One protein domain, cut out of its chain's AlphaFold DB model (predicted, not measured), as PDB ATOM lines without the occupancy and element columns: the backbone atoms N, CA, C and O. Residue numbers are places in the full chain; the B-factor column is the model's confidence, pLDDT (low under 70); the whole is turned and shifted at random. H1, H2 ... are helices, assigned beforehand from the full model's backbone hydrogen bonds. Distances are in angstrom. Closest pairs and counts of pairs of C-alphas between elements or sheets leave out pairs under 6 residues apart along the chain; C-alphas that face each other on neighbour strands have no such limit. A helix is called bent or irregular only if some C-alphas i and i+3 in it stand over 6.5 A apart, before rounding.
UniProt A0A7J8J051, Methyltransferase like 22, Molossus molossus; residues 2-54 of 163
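AT A GLANCE: This is residues 2 to 54 of the 163 residues of the protein "Methyltransferase like 22" of Molossus molossus (UniProt A0A7J8J051). An irregular helix, H1, leads into a long looping stretch, residues 17 to 43, which runs through the middle and folds back to a second, shorter helix, H2. Residues 11 to 18 and residues 26 to 31 stick out. The printed part has 53 residues with two named helices, H1 then H2, and no named strand; its class is all helix, with 25 residues, under half, in named elements. The whole is loose, with a radius of gyration of the C-alphas of 12.9 A and spans of 35 by 25 by 19 A.

IN THESE COORDINATES: H1, residues 2 to 16, begins with C-alpha 2 at (93.257, 146.849, 175.203) and measures 19.8 A from first to last C-alpha. It is irregular: C-alphas 8 and 11 are 7.7 A apart. H2, residues 44 to 53, measures 14.1 A and ends with C-alpha 53 at (108.692, 140.447, 161.519).

HOW THE PARTS SIT: H1 and H2 are apart, with no C-alpha of the one within 8 A of the other. In H2 every O i to N i+4 pair is within hydrogen-bond range; in H1, 6 of 11 are.

THE WHOLE: The C-alphas of Pro 15 and Leu 28, the two farthest apart, are 36.7 A from each other. The link from H1 to H2, 27 residues, is long. The printed part has no cut, and no printed residue is under 70 in pLDDT.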
ATOM      1  N   CYS A   2      91.969 146.584 175.873       92.81
ATOM      2  CA  CYS A   2      93.257 146.849 175.203       92.81
ATOM      3  C   CYS A   2      93.334 148.196 174.457       92.81
ATOM      4  O   CYS A   2      94.235 148.983 174.721       92.81
ATOM      5  N   GLN A   3      92.360 148.523 173.594       92.44
ATOM      6  CA  GLN A   3      92.351 149.810 172.871       92.44
ATOM      7  C   GLN A   3      92.337 151.030 173.802       92.44
ATOM      8  O   GLN A   3      93.005 152.023 173.529       92.44
ATOM      9  N   ARG A   4      91.613 150.948 174.926       93.88
ATOM     10  CA  ARG A   4      91.582 152.018 175.932       93.88
ATOM     11  C   ARG A   4      92.965 152.212 176.556       93.88
ATOM     12  O   ARG A   4      93.405 153.348 176.687       93.88
ATOM     13  N   ASN A   5      93.659 151.123 176.884       94.06
ATOM     14  CA  ASN A   5      95.016 151.192 177.429       94.06
ATOM     15  C   ASN A   5      96.002 151.784 176.415       94.06
ATOM     16  O   ASN A   5      96.831 152.606 176.796       94.06
ATOM     17  N   ILE A   6      95.878 151.442 175.129       93.19
ATOM     18  CA  ILE A   6      96.693 152.048 174.064       93.19
ATOM     19  C   ILE A   6      96.433 153.553 173.978       93.19
ATOM     20  O   ILE A   6      97.381 154.332 173.961       93.19
ATOM     21  N   ALA A   7      95.167 153.981 173.982       92.38
ATOM     22  CA  ALA A   7      94.819 155.400 173.911       92.38
ATOM     23  C   ALA A   7      95.420 156.199 175.082       92.38
ATOM     24  O   ALA A   7      96.043 157.239 174.860       92.38
ATOM     25  N   LEU A   8      95.307 155.674 176.309       94.06
ATOM     26  CA  LEU A   8      95.870 156.294 177.517       94.06
ATOM     27  C   LEU A   8      97.405 156.405 177.473       94.06
ATOM     28  O   LEU A   8      97.968 157.369 177.987       94.06
ATOM     29  N   ASN A   9      98.083 155.455 176.824       92.31
ATOM     30  CA  ASN A   9      99.547 155.385 176.755       92.31
ATOM     31  C   ASN A   9     100.128 155.843 175.405       92.31
ATOM     32  O   ASN A   9     101.323 155.694 175.161       92.31
ATOM     33  N   SER A  10      99.312 156.436 174.530       89.19
ATOM     34  CA  SER A  10      99.720 156.882 173.187       89.19
ATOM     35  C   SER A  10     100.908 157.854 173.199       89.19
ATOM     36  O   SER A  10     101.754 157.818 172.306       89.19
ATOM     37  N   HIS A  11     101.027 158.655 174.261       90.19
ATOM     38  CA  HIS A  11     102.138 159.576 174.499       90.19
ATOM     39  C   HIS A  11     103.509 158.884 174.645       90.19
ATOM     40  O   HIS A  11     104.525 159.507 174.354       90.19
ATOM     41  N   LEU A  12     103.551 157.608 175.053       87.44
ATOM     42  CA  LEU A  12     104.784 156.814 175.148       87.44
ATOM     43  C   LEU A  12     105.205 156.223 173.794       87.44
ATOM     44  O   LEU A  12     106.372 155.902 173.595       87.44
ATOM     45  N   ILE A  13     104.250 156.073 172.872       82.62
ATOM     46  CA  ILE A  13     104.431 155.401 171.579       82.62
ATOM     47  C   ILE A  13     104.799 156.416 170.483       82.62
ATOM     48  O   ILE A  13     105.654 156.147 169.638       82.62
ATOM     49  N   ALA A  14     104.188 157.606 170.520       71.56
ATOM     50  CA  ALA A  14     104.336 158.650 169.504       71.56
ATOM     51  C   ALA A  14     105.791 159.075 169.179       71.56
ATOM     52  O   ALA A  14     106.075 159.289 168.000       71.56
ATOM     53  N   PRO A  15     106.733 159.170 170.141       71.50
ATOM     54  CA  PRO A  15     108.099 159.613 169.844       71.50
ATOM     55  C   PRO A  15     108.944 158.588 169.069       71.50
ATOM     56  O   PRO A  15     109.919 158.970 168.430       71.50
ATOM     57  N   GLY A  16     108.599 157.296 169.142       70.00
ATOM     58  CA  GLY A  16     109.409 156.198 168.601       70.00
ATOM     59  C   GLY A  16     108.933 155.637 167.260       70.00
ATOM     60  O   GLY A  16     109.547 154.707 166.745       70.00
ATOM     61  N   GLY A  17     107.818 156.138 166.712       80.25
ATOM     62  CA  GLY A  17     107.223 155.616 165.475       80.25
ATOM     63  C   GLY A  17     106.713 154.169 165.569       80.25
ATOM     64  O   GLY A  17     106.348 153.581 164.553       80.25
ATOM     65  N   SER A  18     106.687 153.581 166.768       85.12
ATOM     66  CA  SER A  18     106.187 152.226 166.993       85.12
ATOM     67  C   SER A  18     104.669 152.172 166.809       85.12
ATOM     68  O   SER A  18     103.959 153.133 167.098       85.12
ATOM     69  N   VAL A  19     104.152 151.037 166.344       89.56
ATOM     70  CA  VAL A  19     102.715 150.836 166.120       89.56
ATOM     71  C   VAL A  19     102.231 149.716 167.025       89.56
ATOM     72  O   VAL A  19     102.805 148.632 167.030       89.56
ATOM     73  N   VAL A  20     101.154 149.962 167.771       93.12
ATOM     74  CA  VAL A  20     100.498 148.937 168.592       93.12
ATOM     75  C   VAL A  20      99.129 148.641 167.998       93.12
ATOM     76  O   VAL A  20      98.291 149.535 167.867       93.12
ATOM     77  N   LYS A  21      98.898 147.376 167.642       93.94
ATOM     78  CA  LYS A  21      97.626 146.884 167.102       93.94
ATOM     79  C   LYS A  21      97.031 145.863 168.063       93.94
ATOM     80  O   LYS A  21      97.756 145.123 168.715       93.94
ATOM     81  N   VAL A  22      95.703 145.820 168.137       96.00
ATOM     82  CA  VAL A  22      94.969 144.800 168.898       96.00
ATOM     83  C   VAL A  22      94.339 143.841 167.906       96.00
ATOM     84  O   VAL A  22      93.600 144.290 167.025       96.00
ATOM     85  N   ARG A  23      94.624 142.551 168.055       96.81
ATOM     86  CA  ARG A  23      94.030 141.474 167.266       96.81
ATOM     87  C   ARG A  23      93.558 140.352 168.185       96.81
ATOM     88  O   ARG A  23      94.119 140.176 169.265       96.81
ATOM     89  N   GLU A  24      92.504 139.659 167.781       96.19
ATOM     90  CA  GLU A  24      91.982 138.488 168.485       96.19
ATOM     91  C   GLU A  24      92.904 137.290 168.246       96.19
ATOM     92  O   GLU A  24      93.178 136.944 167.105       96.19
ATOM     93  N   LEU A  25      93.360 136.626 169.303       96.31
ATOM     94  CA  LEU A  25      94.075 135.358 169.195       96.31
ATOM     95  C   LEU A  25      93.428 134.370 170.161       96.31
ATOM     96  O   LEU A  25      93.636 134.457 171.369       96.31
ATOM     97  N   ASP A  26      92.610 133.479 169.613       95.56
ATOM     98  CA  ASP A  26      91.909 132.432 170.350       95.56
ATOM     99  C   ASP A  26      92.673 131.114 170.185       95.56
ATOM    100  O   ASP A  26      92.662 130.526 169.106       95.56
ATOM    101  N   TRP A  27      93.360 130.664 171.238       96.25
ATOM    102  CA  TRP A  27      94.210 129.465 171.195       96.25
ATOM    103  C   TRP A  27      93.429 128.169 170.965       96.25
ATOM    104  O   TRP A  27      94.010 127.157 170.578       96.25
ATOM    105  N   LEU A  28      92.113 128.183 171.192       94.94
ATOM    106  CA  LEU A  28      91.248 127.025 170.964       94.94
ATOM    107  C   LEU A  28      90.844 126.877 169.490       94.94
ATOM    108  O   LEU A  28      90.204 125.889 169.126       94.94
ATOM    109  N   LYS A  29      91.214 127.838 168.637       94.06
ATOM    110  CA  LYS A  29      91.000 127.802 167.190       94.06
ATOM    111  C   LYS A  29      92.333 127.633 166.468       94.06
ATOM    112  O   LYS A  29      93.352 128.170 166.884       94.06
ATOM    113  N   ASP A  30      92.304 126.902 165.359       88.62
ATOM    114  CA  ASP A  30      93.510 126.623 164.570       88.62
ATOM    115  C   ASP A  30      93.958 127.800 163.694       88.62
ATOM    116  O   ASP A  30      95.145 127.926 163.399       88.62
ATOM    117  N   ASP A  31      93.025 128.669 163.298       92.00
ATOM    118  CA  ASP A  31      93.277 129.756 162.358       92.00
ATOM    119  C   ASP A  31      93.015 131.134 162.972       92.00
ATOM    120  O   ASP A  31      92.129 131.332 163.810       92.00
ATOM    121  N   LEU A  32      93.765 132.122 162.481       95.69
ATOM    122  CA  LEU A  32      93.536 133.530 162.781       95.69
ATOM    123  C   LEU A  32      92.192 133.969 162.178       95.69
ATOM    124  O   LEU A  32      91.966 133.809 160.980       95.69
ATOM    125  N   CYS A  33      91.299 134.548 162.988       95.62
ATOM    126  CA  CYS A  33      90.001 135.012 162.497       95.62
ATOM    127  C   CYS A  33      90.183 136.177 161.513       95.62
ATOM    128  O   CYS A  33      90.672 137.232 161.910       95.62
ATOM    129  N   THR A  34      89.757 136.016 160.258       96.50
ATOM    130  CA  THR A  34      89.809 137.062 159.215       96.50
ATOM    131  C   THR A  34      88.436 137.631 158.854       96.50
ATOM    132  O   THR A  34      88.308 138.347 157.863       96.50
ATOM    133  N   ASP A  35      87.391 137.301 159.616       95.56
ATOM    134  CA  ASP A  35      86.041 137.802 159.359       95.56
ATOM    135  C   ASP A  35      85.962 139.302 159.710       95.56
ATOM    136  O   ASP A  35      86.107 139.667 160.881       95.56
ATOM    137  N   PRO A  36      85.718 140.206 158.742       93.00
ATOM    138  CA  PRO A  36      85.638 141.642 159.009       93.00
ATOM    139  C   PRO A  36      84.458 142.032 159.913       93.00
ATOM    140  O   PRO A  36      84.449 143.145 160.440       93.00
ATOM    141  N   ALA A  37      83.466 141.153 160.098       95.00
ATOM    142  CA  ALA A  37      82.368 141.367 161.037       95.00
ATOM    143  C   ALA A  37      82.781 141.120 162.499       95.00
ATOM    144  O   ALA A  37      82.131 141.636 163.413       95.00
ATOM    145  N   VAL A  38      83.858 140.365 162.732       93.56
ATOM    146  CA  VAL A  38      84.372 140.070 164.072       93.56
ATOM    147  C   VAL A  38      85.313 141.195 164.522       93.56
ATOM    148  O   VAL A  38      86.275 141.526 163.823       93.56
ATOM    149  N   PRO A  39      85.076 141.814 165.693       93.69
ATOM    150  CA  PRO A  39      85.983 142.819 166.228       93.69
ATOM    151  C   PRO A  39      87.396 142.262 166.407       93.69
ATOM    152  O   PRO A  39      87.575 141.199 166.986       93.69
ATOM    153  N   PHE A  40      88.405 143.037 165.999       95.62
ATOM    154  CA  PHE A  40      89.823 142.665 166.116       95.62
ATOM    155  C   PHE A  40      90.261 141.480 165.246       95.62
ATOM    156  O   PHE A  40      91.346 140.944 165.480       95.62
ATOM    157  N   SER A  41      89.489 141.124 164.221       97.00
ATOM    158  CA  SER A  41      89.942 140.181 163.204       97.00
ATOM    159  C   SER A  41      91.226 140.646 162.510       97.00
ATOM    160  O   SER A  41      91.596 141.829 162.483       97.00
ATOM    161  N   TRP A  42      91.955 139.674 161.981       98.00
ATOM    162  CA  TRP A  42      93.211 139.850 161.284       98.00
ATOM    163  C   TRP A  42      92.971 140.230 159.829       98.00
ATOM    164  O   TRP A  42      92.232 139.566 159.108       98.00
ATOM    165  N   SER A  43      93.652 141.280 159.376       97.19
ATOM    166  CA  SER A  43      93.785 141.540 157.943       97.19
ATOM    167  C   SER A  43      94.952 140.734 157.374       97.19
ATOM    168  O   SER A  43      95.917 140.469 158.088       97.19
ATOM    169  N   GLU A  44      94.929 140.426 156.075       97.06
ATOM    170  CA  GLU A  44      96.055 139.765 155.390       97.06
ATOM    171  C   GLU A  44      97.386 140.498 155.626       97.06
ATOM    172  O   GLU A  44      98.425 139.876 155.841       97.06
ATOM    173  N   LYS A  45      97.340 141.837 155.671       97.00
ATOM    174  CA  LYS A  45      98.504 142.670 155.981       97.00
ATOM    175  C   LYS A  45      99.043 142.410 157.387       97.00
ATOM    176  O   LYS A  45     100.255 142.361 157.555       97.00
ATOM    177  N   ASP A  46      98.175 142.275 158.387       97.00
ATOM    178  CA  ASP A  46      98.609 142.003 159.763       97.00
ATOM    179  C   ASP A  46      99.144 140.579 159.923       97.00
ATOM    180  O   ASP A  46     100.079 140.375 160.688       97.00
ATOM    181  N   ILE A  47      98.588 139.612 159.188       97.81
ATOM    182  CA  ILE A  47      99.080 138.227 159.179       97.81
ATOM    183  C   ILE A  47     100.479 138.160 158.562       97.81
ATOM    184  O   ILE A  47     101.374 137.554 159.145       97.81
ATOM    185  N   SER A  48     100.696 138.816 157.414       97.31
ATOM    186  CA  SER A  48     102.033 138.893 156.806       97.31
ATOM    187  C   SER A  48     103.020 139.558 157.760       97.31
ATOM    188  O   SER A  48     104.100 139.033 157.989       97.31
ATOM    189  N   ASP A  49     102.629 140.676 158.376       96.56
ATOM    190  CA  ASP A  49     103.466 141.412 159.327       96.56
ATOM    191  C   ASP A  49     103.845 140.562 160.554       96.56
ATOM    192  O   ASP A  49     105.008 140.541 160.956       96.56
ATOM    193  N   LEU A  50     102.887 139.799 161.102       97.06
ATOM    194  CA  LEU A  50     103.116 138.837 162.181       97.06
ATOM    195  C   LEU A  50     104.176 137.804 161.781       97.06
ATOM    196  O   LEU A  50     105.139 137.603 162.518       97.06
ATOM    197  N   TYR A  51     104.020 137.158 160.626       96.56
ATOM    198  CA  TYR A  51     104.915 136.080 160.200       96.56
ATOM    199  C   TYR A  51     106.292 136.566 159.740       96.56
ATOM    200  O   TYR A  51     107.295 135.885 159.963       96.56
ATOM    201  N   ASP A  52     106.360 137.753 159.145       96.56
ATOM    202  CA  ASP A  52     107.581 138.290 158.546       96.56
ATOM    203  C   ASP A  52     108.499 138.970 159.565       96.56
ATOM    204  O   ASP A  52     109.716 138.979 159.374       96.56
ATOM    205  N   HIS A  53     107.943 139.539 160.641       95.75
ATOM    206  CA  HIS A  53     108.692 140.447 161.519       95.75
ATOM    207  C   HIS A  53     108.714 140.048 162.997       95.75
ATOM    208  O   HIS A  53     109.482 140.633 163.763       95.75
ATOM    209  N   THR A  54     107.920 139.066 163.432       96.56
ATOM    210  CA  THR A  54     107.915 138.673 164.850       96.56
ATOM    211  C   THR A  54     109.210 137.965 165.231       96.56
ATOM    212  O   THR A  54     109.577 136.952 164.640       96.56
TER     213      THR A  54